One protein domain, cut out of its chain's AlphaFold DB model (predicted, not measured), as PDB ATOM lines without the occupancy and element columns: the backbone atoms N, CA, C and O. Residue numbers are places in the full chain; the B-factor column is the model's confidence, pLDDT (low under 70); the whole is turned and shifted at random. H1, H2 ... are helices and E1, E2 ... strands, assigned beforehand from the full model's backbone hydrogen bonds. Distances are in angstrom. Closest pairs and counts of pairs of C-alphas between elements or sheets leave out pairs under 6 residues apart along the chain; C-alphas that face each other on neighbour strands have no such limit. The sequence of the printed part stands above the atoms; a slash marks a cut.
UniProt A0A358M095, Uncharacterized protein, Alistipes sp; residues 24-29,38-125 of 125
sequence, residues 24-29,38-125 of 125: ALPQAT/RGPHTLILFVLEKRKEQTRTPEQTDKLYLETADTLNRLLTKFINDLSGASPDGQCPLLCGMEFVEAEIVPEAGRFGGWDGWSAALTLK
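Overview. This is residues 24 to 29 and 38 to 125 of the 125 residues of an uncharacterized protein of Alistipes sp (UniProt A0A358M095). What does the model look like at first sight? One long helix, H1, packs lengthwise on one face of a narrow, twisted sheet of three long strands, E1, E3 and E2, while the four-residue H2 caps one end of the sheet on its other face. Residues 54 to 60, of which 58 to 60 belong to H1, stick out at one end, and the link 84 to 99 loops round at the other end of H1. What is the make-up and size? The 94 printed residues hold, among them, two named helices and three named strands in the order E1, H1, E2, H2, E3, a mixed class; the sheet's order is E1, E3, E2, all antiparallel. The whole is loose, with a radius of gyration of the C-alphas of 15.5 A, and only just elongated, spanning 47 by 31 by 17 A.

Arrangement. How are the strands paired? E1, residues 41 to 50, and the inner strand E3, residues 115 to 124, are antiparallel at 167 degrees, with N 43 and O 122 within hydrogen-bond range at 2.8 A. E2, residues 100 to 110, is antiparallel to E3 at 165 degrees, with N 106 and O 119 within hydrogen-bond range at 3.0 A. E3 bends by 50 degrees at residue 118. How does the long helix stand? H1, residues 58 to 83, is on the sheet at a height of 8.4 A, two layers, and lies over E1 and E3, along the strands at 26 degrees to E1 on the local plane. Its closest C-alphas to E3 are those of Tyr 65 and Gly 117, 5.5 A, and to E1 those of Thr 68 and Val 47, 5.7 A. E1, H1 and E2 make a split strand-helix-strand unit, two strands running the same way with E3 between them, and its crossover is right-handed. Where is the short helix? H2, residues 111 to 114, is on the opposite face at a height of 7.7 A, over none of the strands, but only just, with 2 C-alphas on E1. H1 and H2 are apart. What do the helix backbones show? In H1 every O i to N i+4 pair is within hydrogen-bond range; H2 is too short for such a pair, and its one O i to N i+3 pair is not within range.

Along the chain. Where do the first elements run? E1, residues 41 to 50, begins at C-alpha 41 (-113.225, -83.354, 141.685) and is 28.1 A long. H1, residues 58 to 83, is 37.2 A long and ends at C-alpha 83 (-106.557, -74.381, 134.873). And the later ones? E2, residues 100 to 110, is 28.9 A long, and H2, residues 111 to 114, is 5.9 A long. E3, residues 115 to 124, is 26.6 A long and ends at C-alpha 124 (-109.705, -82.887, 138.079).

Size, cuts and confidence. Where is the cut? Residues 30 to 37 are not printed, and C-alphas 29 and 38 are 8.7 A apart. Which link is long? H1 to E2, with 16 residues. Where is confidence low? Residues 26 to 29, 38 to 41, 52 to 55 and 85 to 97 are under 70; the mean pLDDT of the printed part is 78.5.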
ATOM      1  N   ALA A  24    -123.019 -79.767 137.531       78.56
ATOM      2  CA  ALA A  24    -123.234 -80.675 138.645       78.56
ATOM      3  C   ALA A  24    -121.892 -81.128 139.226       78.56
ATOM      4  O   ALA A  24    -120.954 -81.416 138.490       78.56
ATOM      5  N   LEU A  25    -121.824 -81.234 140.553       75.31
ATOM      6  CA  LEU A  25    -120.710 -81.850 141.276       75.31
ATOM      7  C   LEU A  25    -121.245 -83.105 141.986       75.31
ATOM      8  O   LEU A  25    -121.757 -82.992 143.102       75.31
ATOM      9  N   PRO A  26    -121.208 -84.289 141.343       59.72
ATOM     10  CA  PRO A  26    -121.913 -85.479 141.823       59.72
ATOM     11  C   PRO A  26    -121.360 -86.025 143.143       59.72
ATOM     12  O   PRO A  26    -122.115 -86.560 143.950       59.72
ATOM     13  N   GLN A  27    -120.051 -85.889 143.370       54.53
ATOM     14  CA  GLN A  27    -119.366 -86.413 144.553       54.53
ATOM     15  C   GLN A  27    -118.260 -85.470 145.023       54.53
ATOM     16  O   GLN A  27    -117.103 -85.850 145.169       54.53
ATOM     17  N   ALA A  28    -118.614 -84.221 145.312       51.53
ATOM     18  CA  ALA A  28    -117.747 -83.394 146.136       51.53
ATOM     19  C   ALA A  28    -117.833 -83.885 147.596       51.53
ATOM     20  O   ALA A  28    -118.479 -83.262 148.436       51.53
ATOM     21  N   THR A  29    -117.185 -85.005 147.931       47.31
ATOM     22  CA  THR A  29    -116.638 -85.146 149.286       47.31
ATOM     23  C   THR A  29    -115.499 -84.144 149.373       47.31
ATOM     24  O   THR A  29    -114.350 -84.476 149.102       47.31
ATOM     25  N   ARG A  38    -109.247 -80.922 149.282       52.97
ATOM     26  CA  ARG A  38    -108.483 -82.039 148.702       52.97
ATOM     27  C   ARG A  38    -109.416 -83.135 148.176       52.97
ATOM     28  O   ARG A  38    -110.418 -83.464 148.810       52.97
ATOM     29  N   GLY A  39    -109.026 -83.762 147.067       56.09
ATOM     30  CA  GLY A  39    -109.682 -84.943 146.490       56.09
ATOM     31  C   GLY A  39    -109.978 -84.785 144.994       56.09
ATOM     32  O   GLY A  39    -110.019 -83.659 144.510       56.09
ATOM     33  N   PRO A  40    -110.174 -85.893 144.251       59.81
ATOM     34  CA  PRO A  40    -110.552 -85.812 142.847       59.81
ATOM     35  C   PRO A  40    -111.923 -85.146 142.722       59.81
ATOM     36  O   PRO A  40    -112.903 -85.582 143.333       59.81
ATOM     37  N   HIS A  41    -111.989 -84.079 141.935       69.94
ATOM     38  CA  HIS A  41    -113.225 -83.354 141.685       69.94
ATOM     39  C   HIS A  41    -113.784 -83.773 140.334       69.94
ATOM     40  O   HIS A  41    -113.269 -83.383 139.288       69.94
ATOM     41  N   THR A  42    -114.855 -84.564 140.363       73.56
ATOM     42  CA  THR A  42    -115.649 -84.829 139.164       73.56
ATOM     43  C   THR A  42    -116.686 -83.726 138.997       73.56
ATOM     44  O   THR A  42    -117.549 -83.521 139.856       73.56
ATOM     45  N   LEU A  43    -116.596 -83.014 137.881       80.38
ATOM     46  CA  LEU A  43    -117.525 -81.983 137.447       80.38
ATOM     47  C   LEU A  43    -118.291 -82.506 136.238       80.38
ATOM     48  O   LEU A  43    -117.669 -82.960 135.291       80.38
ATOM     49  N   ILE A  44    -119.615 -82.406 136.221       84.88
ATOM     50  CA  ILE A  44    -120.397 -82.699 135.017       84.88
ATOM     51  C   ILE A  44    -121.018 -81.405 134.510       84.88
ATOM     52  O   ILE A  44    -121.827 -80.775 135.190       84.88
ATOM     53  N   LEU A  45    -120.621 -81.006 133.310       89.06
ATOM     54  CA  LEU A  45    -121.176 -79.884 132.570       89.06
ATOM     55  C   LEU A  45    -122.251 -80.411 131.630       89.06
ATOM     56  O   LEU A  45    -122.011 -81.367 130.905       89.06
ATOM     57  N   PHE A  46    -123.403 -79.762 131.582       88.88
ATOM     58  CA  PHE A  46    -124.433 -80.013 130.586       88.88
ATOM     59  C   PHE A  46    -124.700 -78.724 129.825       88.88
ATOM     60  O   PHE A  46    -124.886 -77.668 130.431       88.88
ATOM     61  N   VAL A  47    -124.776 -78.812 128.503       90.88
ATOM     62  CA  VAL A  47    -125.285 -77.744 127.646       90.88
ATOM     63  C   VAL A  47    -126.522 -78.276 126.956       90.88
ATOM     64  O   VAL A  47    -126.435 -79.141 126.089       90.88
ATOM     65  N   LEU A  48    -127.674 -77.759 127.363       89.94
ATOM     66  CA  LEU A  48    -128.965 -78.332 127.022       89.94
ATOM     67  C   LEU A  48    -129.903 -77.279 126.458       89.94
ATOM     68  O   LEU A  48    -129.880 -76.118 126.866       89.94
ATOM     69  N   GLU A  49    -130.790 -77.701 125.571       87.62
ATOM     70  CA  GLU A  49    -131.865 -76.880 125.041       87.62
ATOM     71  C   GLU A  49    -133.201 -77.627 125.108       87.62
ATOM     72  O   GLU A  49    -133.300 -78.805 124.756       87.62
ATOM     73  N   LYS A  50    -134.249 -76.935 125.571       83.81
ATOM     74  CA  LYS A  50    -135.568 -77.549 125.746       83.81
ATOM     75  C   LYS A  50    -136.133 -77.988 124.399       83.81
ATOM     76  O   LYS A  50    -136.193 -77.205 123.442       83.81
ATOM     77  N   ARG A  51    -136.608 -79.229 124.321       70.88
ATOM     78  CA  ARG A  51    -137.379 -79.717 123.183       70.88
ATOM     79  C   ARG A  51    -138.727 -79.005 123.165       70.88
ATOM     80  O   ARG A  51    -139.525 -79.124 124.091       70.88
ATOM     81  N   LYS A  52    -139.000 -78.248 122.100       66.38
ATOM     82  CA  LYS A  52    -140.374 -77.858 121.768       66.38
ATOM     83  C   LYS A  52    -141.024 -79.084 121.139       66.38
ATOM     84  O   LYS A  52    -140.814 -79.369 119.963       66.38
ATOM     85  N   GLU A  53    -141.687 -79.877 121.970       59.38
ATOM     86  CA  GLU A  53    -142.348 -81.107 121.549       59.38
ATOM     87  C   GLU A  53    -143.345 -80.801 120.419       59.38
ATOM     88  O   GLU A  53    -144.153 -79.884 120.534       59.38
ATOM     89  N   GLN A  54    -143.259 -81.585 119.336       54.28
ATOM     90  CA  GLN A  54    -144.160 -81.686 118.169       54.28
ATOM     91  C   GLN A  54    -143.780 -81.002 116.843       54.28
ATOM     92  O   GLN A  54    -144.374 -81.365 115.833       54.28
ATOM     93  N   THR A  55    -142.786 -80.111 116.758       60.44
ATOM     94  CA  THR A  55    -142.481 -79.427 115.469       60.44
ATOM     95  C   THR A  55    -141.026 -79.458 115.016       60.44
ATOM     96  O   THR A  55    -140.708 -78.870 113.982       60.44
ATOM     97  N   ARG A  56    -140.130 -80.133 115.747       71.06
ATOM     98  CA  ARG A  56    -138.699 -80.090 115.428       71.06
ATOM     99  C   ARG A  56    -138.364 -81.002 114.239       71.06
ATOM    100  O   ARG A  56    -138.601 -82.206 114.304       71.06
ATOM    101  N   THR A  57    -137.822 -80.432 113.163       81.56
ATOM    102  CA  THR A  57    -137.343 -81.199 111.998       81.56
ATOM    103  C   THR A  57    -135.971 -81.834 112.282       81.56
ATOM    104  O   THR A  57    -135.297 -81.431 113.243       81.56
ATOM    105  N   PRO A  58    -135.517 -82.813 111.474       83.31
ATOM    106  CA  PRO A  58    -134.162 -83.357 111.584       83.31
ATOM    107  C   PRO A  58    -133.082 -82.268 111.534       83.31
ATOM    108  O   PRO A  58    -132.229 -82.212 112.412       83.31
ATOM    109  N   GLU A  59    -133.195 -81.304 110.617       84.81
ATOM    110  CA  GLU A  59    -132.215 -80.222 110.452       84.81
ATOM    111  C   GLU A  59    -132.153 -79.307 111.682       84.81
ATOM    112  O   GLU A  59    -131.092 -78.820 112.067       84.81
ATOM    113  N   GLN A  60    -133.298 -79.067 112.326       83.75
ATOM    114  CA  GLN A  60    -133.358 -78.296 113.569       83.75
ATOM    115  C   GLN A  60    -132.751 -79.059 114.749       83.75
ATOM    116  O   GLN A  60    -132.233 -78.439 115.678       83.75
ATOM    117  N   THR A  61    -132.818 -80.390 114.720       84.50
ATOM    118  CA  THR A  61    -132.187 -81.254 115.720       84.50
ATOM    119  C   THR A  61    -130.672 -81.247 115.541       84.50
ATOM    120  O   THR A  61    -129.958 -80.962 116.498       84.50
ATOM    121  N   ASP A  62    -130.184 -81.429 114.314       87.94
ATOM    122  CA  ASP A  62    -128.754 -81.357 113.997       87.94
ATOM    123  C   ASP A  62    -128.169 -79.996 114.374       87.94
ATOM    124  O   ASP A  62    -127.136 -79.908 115.040       87.94
ATOM    125  N   LYS A  63    -128.877 -78.914 114.027       89.00
ATOM    126  CA  LYS A  63    -128.486 -77.553 114.400       89.00
ATOM    127  C   LYS A  63    -128.365 -77.384 115.916       89.00
ATOM    128  O   LYS A  63    -127.396 -76.785 116.375       89.00
ATOM    129  N   LEU A  64    -129.304 -77.923 116.696       89.75
ATOM    130  CA  LEU A  64    -129.227 -77.881 118.157       89.75
ATOM    131  C   LEU A  64    -127.976 -78.594 118.666       89.75
ATOM    132  O   LEU A  64    -127.248 -78.020 119.476       89.75
ATOM    133  N   TYR A  65    -127.706 -79.817 118.205       91.00
ATOM    134  CA  TYR A  65    -126.540 -80.576 118.665       91.00
ATOM    135  C   TYR A  65    -125.222 -79.911 118.259       91.00
ATOM    136  O   TYR A  65    -124.282 -79.916 119.050       91.00
ATOM    137  N   LEU A  66    -125.157 -79.279 117.085       91.75
ATOM    138  CA  LEU A  66    -123.992 -78.500 116.658       91.75
ATOM    139  C   LEU A  66    -123.788 -77.246 117.521       91.75
ATOM    140  O   LEU A  66    -122.679 -76.983 117.980       91.75
ATOM    141  N   GLU A  67    -124.846 -76.478 117.784       91.69
ATOM    142  CA  GLU A  67    -124.752 -75.251 118.585       91.69
ATOM    143  C   GLU A  67    -124.457 -75.529 120.067       91.69
ATOM    144  O   GLU A  67    -123.721 -74.780 120.722       91.69
ATOM    145  N   THR A  68    -125.025 -76.606 120.612       91.75
ATOM    146  CA  THR A  68    -124.743 -77.050 121.983       91.75
ATOM    147  C   THR A  68    -123.332 -77.631 122.102       91.75
ATOM    148  O   THR A  68    -122.656 -77.319 123.083       91.75
ATOM    149  N   ALA A  69    -122.833 -78.348 121.087       92.31
ATOM    150  CA  ALA A  69    -121.436 -78.783 121.021       92.31
ATOM    151  C   ALA A  69    -120.457 -77.601 120.955       92.31
ATOM    152  O   ALA A  69    -119.483 -77.589 121.703       92.31
ATOM    153  N   ASP A  70    -120.716 -76.580 120.124       93.06
ATOM    154  CA  ASP A  70    -119.863 -75.380 120.055       93.06
ATOM    155  C   ASP A  70    -119.802 -74.665 121.412       93.06
ATOM    156  O   ASP A  70    -118.734 -74.296 121.902       93.06
ATOM    157  N   THR A  71    -120.956 -74.528 122.066       92.44
ATOM    158  CA  THR A  71    -121.046 -73.921 123.399       92.44
ATOM    159  C   THR A  71    -120.268 -74.739 124.435       92.44
ATOM    160  O   THR A  71    -119.508 -74.166 125.217       92.44
ATOM    161  N   LEU A  72    -120.413 -76.069 124.432       91.75
ATOM    162  CA  LEU A  72    -119.669 -76.954 125.325       91.75
ATOM    163  C   LEU A  72    -118.162 -76.851 125.074       91.75
ATOM    164  O   LEU A  72    -117.395 -76.694 126.020       91.75
ATOM    165  N   ASN A  73    -117.734 -76.837 123.812       91.38
ATOM    166  CA  ASN A  73    -116.330 -76.695 123.445       91.38
ATOM    167  C   ASN A  73    -115.726 -75.372 123.952       91.38
ATOM    168  O   ASN A  73    -114.619 -75.356 124.492       91.38
ATOM    169  N   ARG A  74    -116.468 -74.259 123.853       90.50
ATOM    170  CA  ARG A  74    -116.038 -72.965 124.413       90.50
ATOM    171  C   ARG A  74    -115.893 -73.014 125.931       90.50
ATOM    172  O   ARG A  74    -114.935 -72.453 126.459       90.50
ATOM    173  N   LEU A  75    -116.816 -73.682 126.626       88.31
ATOM    174  CA  LEU A  75    -116.734 -73.862 128.077       88.31
ATOM    175  C   LEU A  75    -115.506 -74.684 128.464       88.31
ATOM    176  O   LEU A  75    -114.743 -74.248 129.319       88.31
ATOM    177  N   LEU A  76    -115.281 -75.823 127.809       87.69
ATOM    178  CA  LEU A  76    -114.118 -76.677 128.063       87.69
ATOM    179  C   LEU A  76    -112.803 -75.941 127.787       87.69
ATOM    180  O   LEU A  76    -111.901 -75.963 128.620       87.69
ATOM    181  N   THR A  77    -112.723 -75.219 126.668       87.81
ATOM    182  CA  THR A  77    -111.563 -74.382 126.325       87.81
ATOM    183  C   THR A  77    -111.305 -73.335 127.405       87.81
ATOM    184  O   THR A  77    -110.167 -73.159 127.839       87.81
ATOM    185  N   LYS A  78    -112.357 -72.662 127.892       85.44
ATOM    186  CA  LYS A  78    -112.228 -71.710 128.997       85.44
ATOM    187  C   LYS A  78    -111.721 -72.394 130.270       85.44
ATOM    188  O   LYS A  78    -110.789 -71.882 130.876       85.44
ATOM    189  N   PHE A  79    -112.280 -73.547 130.635       82.12
ATOM    190  CA  PHE A  79    -111.836 -74.320 131.798       82.12
ATOM    191  C   PHE A  79    -110.351 -74.686 131.711       82.12
ATOM    192  O   PHE A  79    -109.614 -74.466 132.664       82.12
ATOM    193  N   ILE A  80    -109.886 -75.172 130.559       81.50
ATOM    194  CA  ILE A  80    -108.474 -75.515 130.334       81.50
ATOM    195  C   ILE A  80    -107.572 -74.276 130.444       81.50
ATOM    196  O   ILE A  80    -106.509 -74.330 131.068       81.50
ATOM    197  N   ASN A  81    -107.991 -73.140 129.882       82.75
ATOM    198  CA  ASN A  81    -107.240 -71.887 129.991       82.75
ATOM    199  C   ASN A  81    -107.171 -71.380 131.441       82.75
ATOM    200  O   ASN A  81    -106.129 -70.890 131.876       82.75
ATOM    201  N   ASP A  82    -108.261 -71.530 132.197       81.06
ATOM    202  CA  ASP A  82    -108.331 -71.141 133.605       81.06
ATOM    203  C   ASP A  82    -107.486 -72.081 134.501       81.06
ATOM    204  O   ASP A  82    -106.834 -71.594 135.425       81.06
ATOM    205  N   LEU A  83    -107.420 -73.388 134.197       77.94
ATOM    206  CA  LEU A  83    -106.557 -74.381 134.873       77.94
ATOM    207  C   LEU A  83    -105.062 -74.121 134.626       77.94
ATOM    208  O   LEU A  83    -104.249 -74.142 135.549       77.94
ATOM    209  N   SER A  84    -104.698 -73.851 133.370       74.31
ATOM    210  CA  SER A  84    -103.309 -73.612 132.943       74.31
ATOM    211  C   SER A  84    -102.775 -72.225 133.317       74.31
ATOM    212  O   SER A  84    -101.605 -71.928 133.082       74.31
ATOM    213  N   GLY A  85    -103.621 -71.356 133.880       69.44
ATOM    214  CA  GLY A  85    -103.265 -69.977 134.203       69.44
ATOM    215  C   GLY A  85    -102.997 -69.096 132.978       69.44
ATOM    216  O   GLY A  85    -102.453 -68.005 133.128       69.44
ATOM    217  N   ALA A  86    -103.393 -69.547 131.785       68.44
ATOM    218  CA  ALA A  86    -103.280 -68.821 130.521       68.44
ATOM    219  C   ALA A  86    -104.453 -67.848 130.280       68.44
ATOM    220  O   ALA A  86    -104.587 -67.280 129.194       68.44
ATOM    221  N   SER A  87    -105.331 -67.679 131.271       66.50
ATOM    222  CA  SER A  87    -106.520 -66.842 131.153       66.50
ATOM    223  C   SER A  87    -106.147 -65.351 131.091       66.50
ATOM    224  O   SER A  87    -105.429 -64.863 131.969       66.50
ATOM    225  N   PRO A  88    -106.632 -64.601 130.082       63.78
ATOM    226  CA  PRO A  88    -106.323 -63.178 129.923       63.78
ATOM    227  C   PRO A  88    -106.892 -62.307 131.053       63.78
ATOM    228  O   PRO A  88    -106.381 -61.215 131.290       63.78
ATOM    229  N   ASP A  89    -107.898 -62.807 131.776       67.94
ATOM    230  CA  ASP A  89    -108.552 -62.119 132.897       67.94
ATOM    231  C   ASP A  89    -107.862 -62.389 134.254       67.94
ATOM    232  O   ASP A  89    -108.346 -61.958 135.303       67.94
ATOM    233  N   GLY A  90    -106.719 -63.086 134.245       64.62
ATOM    234  CA  GLY A  90    -105.969 -63.489 135.435       64.62
ATOM    235  C   GLY A  90    -106.208 -64.948 135.838       64.62
ATOM    236  O   GLY A  90    -107.132 -65.610 135.372       64.62
ATOM    237  N   GLN A  91    -105.343 -65.480 136.706       66.62
ATOM    238  CA  GLN A  91    -105.445 -66.866 137.177       66.62
ATOM    239  C   GLN A  91    -106.718 -67.073 138.005       66.62
ATOM    240  O   GLN A  91    -106.959 -66.345 138.967       66.62
ATOM    241  N   CYS A  92    -107.514 -68.093 137.665       67.00
ATOM    242  CA  CYS A  92    -108.661 -68.486 138.478       67.00
ATOM    243  C   CYS A  92    -108.150 -69.143 139.770       67.00
ATOM    244  O   CYS A  92    -107.625 -70.254 139.704       67.00
ATOM    245  N   PRO A  93    -108.304 -68.519 140.951       66.81
ATOM    246  CA  PRO A  93    -107.677 -69.006 142.182       66.81
ATOM    247  C   PRO A  93    -108.207 -70.373 142.633       66.81
ATOM    248  O   PRO A  93    -107.534 -71.068 143.381       66.81
ATOM    249  N   LEU A  94    -109.399 -70.765 142.170       67.69
ATOM    250  CA  LEU A  94    -110.029 -72.044 142.504       67.69
ATOM    251  C   LEU A  94    -109.582 -73.202 141.608       67.69
ATOM    252  O   LEU A  94    -109.735 -74.352 141.998       67.69
ATOM    253  N   LEU A  95    -109.090 -72.906 140.402       68.19
ATOM    254  CA  LEU A  95    -108.708 -73.910 139.401       68.19
ATOM    255  C   LEU A  95    -107.199 -73.906 139.129       68.19
ATOM    256  O   LEU A  95    -106.658 -74.876 138.609       68.19
ATOM    257  N   CYS A  96    -106.501 -72.828 139.479       65.81
ATOM    258  CA  CYS A  96    -105.071 -72.697 139.264       65.81
ATOM    259  C   CYS A  96    -104.309 -73.798 140.012       65.81
ATOM    260  O   CYS A  96    -104.378 -73.894 141.236       65.81
ATOM    261  N   GLY A  97    -103.552 -74.604 139.267       65.00
ATOM    262  CA  GLY A  97    -102.752 -75.699 139.820       65.00
ATOM    263  C   GLY A  97    -103.486 -77.034 139.962       65.00
ATOM    264  O   GLY A  97    -102.861 -77.986 140.420       65.00
ATOM    265  N   MET A  98    -104.759 -77.129 139.557       73.19
ATOM    266  CA  MET A  98    -105.429 -78.422 139.379       73.19
ATOM    267  C   MET A  98    -105.003 -79.069 138.057       73.19
ATOM    268  O   MET A  98    -104.848 -78.397 137.035       73.19
ATOM    269  N   GLU A  99    -104.853 -80.389 138.061       74.12
ATOM    270  CA  GLU A  99    -104.532 -81.179 136.880       74.12
ATOM    271  C   GLU A  99    -105.803 -81.745 136.247       74.12
ATOM    272  O   GLU A  99    -106.642 -82.369 136.899       74.12
ATOM    273  N   PHE A 100    -105.939 -81.549 134.938       75.62
ATOM    274  CA  PHE A 100    -106.972 -82.209 134.156       75.62
ATOM    275  C   PHE A 100    -106.587 -83.672 133.919       75.62
ATOM    276  O   PHE A 100    -105.539 -83.948 133.336       75.62
ATOM    277  N   VAL A 101    -107.440 -84.602 134.350       80.00
ATOM    278  CA  VAL A 101    -107.197 -86.045 134.209       80.00
ATOM    279  C   VAL A 101    -107.900 -86.592 132.973       80.00
ATOM    280  O   VAL A 101    -107.273 -87.232 132.134       80.00
ATOM    281  N   GLU A 102    -109.204 -86.345 132.861       80.94
ATOM    282  CA  GLU A 102    -110.052 -86.949 131.834       80.94
ATOM    283  C   GLU A 102    -111.292 -86.088 131.563       80.94
ATOM    284  O   GLU A 102    -111.812 -85.438 132.474       80.94
ATOM    285  N   ALA A 103    -111.771 -86.114 130.313       83.19
ATOM    286  CA  ALA A 103    -113.106 -85.657 129.940       83.19
ATOM    287  C   ALA A 103    -113.833 -86.746 129.153       83.19
ATOM    288  O   ALA A 103    -113.359 -87.169 128.099       83.19
ATOM    289  N   GLU A 104    -115.019 -87.117 129.617       87.69
ATOM    290  CA  GLU A 104    -115.965 -87.932 128.863       87.69
ATOM    291  C   GLU A 104    -117.068 -87.022 128.322       87.69
ATOM    292  O   GLU A 104    -117.730 -86.332 129.095       87.69
ATOM    293  N   ILE A 105    -117.253 -86.993 127.001       90.19
ATOM    294  CA  ILE A 105    -118.247 -86.143 126.333       90.19
ATOM    295  C   ILE A 105    -119.276 -87.036 125.651       90.19
ATOM    296  O   ILE A 105    -118.913 -87.839 124.789       90.19
ATOM    297  N   VAL A 106    -120.554 -86.875 125.995       91.31
ATOM    298  CA  VAL A 106    -121.641 -87.705 125.455       91.31
ATOM    299  C   VAL A 106    -122.856 -86.865 125.045       91.31
ATOM    300  O   VAL A 106    -123.133 -85.827 125.656       91.31
ATOM    301  N   PRO A 107    -123.588 -87.272 123.991       89.81
ATOM    302  CA  PRO A 107    -124.837 -86.624 123.625       89.81
ATOM    303  C   PRO A 107    -125.945 -87.007 124.615       89.81
ATOM    304  O   PRO A 107    -126.078 -88.165 125.006       89.81
ATOM    305  N   GLU A 108    -126.777 -86.037 124.975       87.81
ATOM    306  CA  GLU A 108    -127.881 -86.189 125.922       87.81
ATOM    307  C   GLU A 108    -129.213 -85.959 125.208       87.81
ATOM    308  O   GLU A 108    -129.436 -84.897 124.625       87.81
ATOM    309  N   ALA A 109    -130.119 -86.934 125.281       85.62
ATOM    310  CA  ALA A 109    -131.440 -86.852 124.665       85.62
ATOM    311  C   ALA A 109    -132.540 -87.061 125.710       85.62
ATOM    312  O   ALA A 109    -132.569 -88.074 126.408       85.62
ATOM    313  N   GLY A 110    -133.471 -86.112 125.806       78.44
ATOM    314  CA  GLY A 110    -134.599 -86.171 126.740       78.44
ATOM    315  C   GLY A 110    -134.230 -86.072 128.225       78.44
ATOM    316  O   GLY A 110    -135.107 -86.261 129.072       78.44
ATOM    317  N   ARG A 111    -132.976 -85.741 128.556       73.19
ATOM    318  CA  ARG A 111    -132.508 -85.544 129.934       73.19
ATOM    319  C   ARG A 111    -133.319 -84.423 130.595       73.19
ATOM    320  O   ARG A 111    -133.763 -83.495 129.926       73.19
ATOM    321  N   PHE A 112    -133.564 -84.504 131.902       77.69
ATOM    322  CA  PHE A 112    -134.331 -83.494 132.651       77.69
ATOM    323  C   PHE A 112    -135.739 -83.173 132.100       77.69
ATOM    324  O   PHE A 112    -136.189 -82.023 132.123       77.69
ATOM    325  N   GLY A 113    -136.457 -84.177 131.591       73.69
ATOM    326  CA  GLY A 113    -137.832 -84.005 131.114       73.69
ATOM    327  C   GLY A 113    -137.918 -83.264 129.779       73.69
ATOM    328  O   GLY A 113    -138.630 -82.267 129.667       73.69
ATOM    329  N   GLY A 114    -137.180 -83.748 128.775       81.00
ATOM    330  CA  GLY A 114    -137.273 -83.248 127.399       81.00
ATOM    331  C   GLY A 114    -136.227 -82.199 127.021       81.00
ATOM    332  O   GLY A 114    -136.466 -81.408 126.112       81.00
ATOM    333  N   TRP A 115    -135.081 -82.155 127.700       86.62
ATOM    334  CA  TRP A 115    -133.945 -81.340 127.280       86.62
ATOM    335  C   TRP A 115    -132.938 -82.184 126.495       86.62
ATOM    336  O   TRP A 115    -132.627 -83.310 126.880       86.62
ATOM    337  N   ASP A 116    -132.442 -81.632 125.391       89.38
ATOM    338  CA  ASP A 116    -131.490 -82.295 124.494       89.38
ATOM    339  C   ASP A 116    -130.192 -81.474 124.403       89.38
ATOM    340  O   ASP A 116    -130.231 -80.246 124.525       89.38
ATOM    341  N   GLY A 117    -129.049 -82.118 124.162       90.81
ATOM    342  CA  GLY A 117    -127.768 -81.440 123.968       90.81
ATOM    343  C   GLY A 117    -126.567 -82.329 124.276       90.81
ATOM    344  O   GLY A 117    -126.507 -83.468 123.828       90.81
ATOM    345  N   TRP A 118    -125.601 -81.815 125.033       92.50
ATOM    346  CA  TRP A 118    -124.372 -82.542 125.367       92.50
ATOM    347  C   TRP A 118    -124.048 -82.458 126.851       92.50
ATOM    348  O   TRP A 118    -124.338 -81.447 127.500       92.50
ATOM    349  N   SER A 119    -123.377 -83.485 127.359       90.62
ATOM    350  CA  SER A 119    -122.719 -83.459 128.658       90.62
ATOM    351  C   SER A 119    -121.217 -83.711 128.529       90.62
ATOM    352  O   SER A 119    -120.755 -84.351 127.585       90.62
ATOM    353  N   ALA A 120    -120.450 -83.155 129.464       89.38
ATOM    354  CA  ALA A 120    -119.038 -83.440 129.657       89.38
ATOM    355  C   ALA A 120    -118.766 -83.713 131.136       89.38
ATOM    356  O   ALA A 120    -118.948 -82.822 131.968       89.38
ATOM    357  N   ALA A 121    -118.316 -84.918 131.462       87.69
ATOM    358  CA  ALA A 121    -117.809 -85.263 132.780       87.69
ATOM    359  C   ALA A 121    -116.294 -85.038 132.805       87.69
ATOM    360  O   ALA A 121    -115.556 -85.708 132.094       87.69
ATOM    361  N   LEU A 122    -115.841 -84.074 133.600       84.88
ATOM    362  CA  LEU A 122    -114.441 -83.722 133.794       84.88
ATOM    363  C   LEU A 122    -113.965 -84.264 135.133       84.88
ATOM    364  O   LEU A 122    -114.612 -84.031 136.152       84.88
ATOM    365  N   THR A 123    -112.808 -84.911 135.140       81.69
ATOM    366  CA  THR A 123    -112.124 -85.315 136.368       81.69
ATOM    367  C   THR A 123    -110.882 -84.455 136.552       81.69
ATOM    368  O   THR A 123    -110.003 -84.429 135.689       81.69
ATOM    369  N   LEU A 124    -110.821 -83.745 137.679       76.81
ATOM    370  CA  LEU A 124    -109.705 -82.887 138.079       76.81
ATOM    371  C   LEU A 124    -108.994 -83.480 139.306       76.81
ATOM    372  O   LEU A 124    -109.653 -84.101 140.147       76.81
ATOM    373  N   LYS A 125    -107.677 -83.284 139.415       71.12
ATOM    374  CA  LYS A 125    -106.833 -83.766 140.519       71.12
ATOM    375  C   LYS A 125    -105.966 -82.663 141.116       71.12
ATOM    376  O   LYS A 125    -105.552 -81.765 140.356       71.12
TER     377      LYS A 125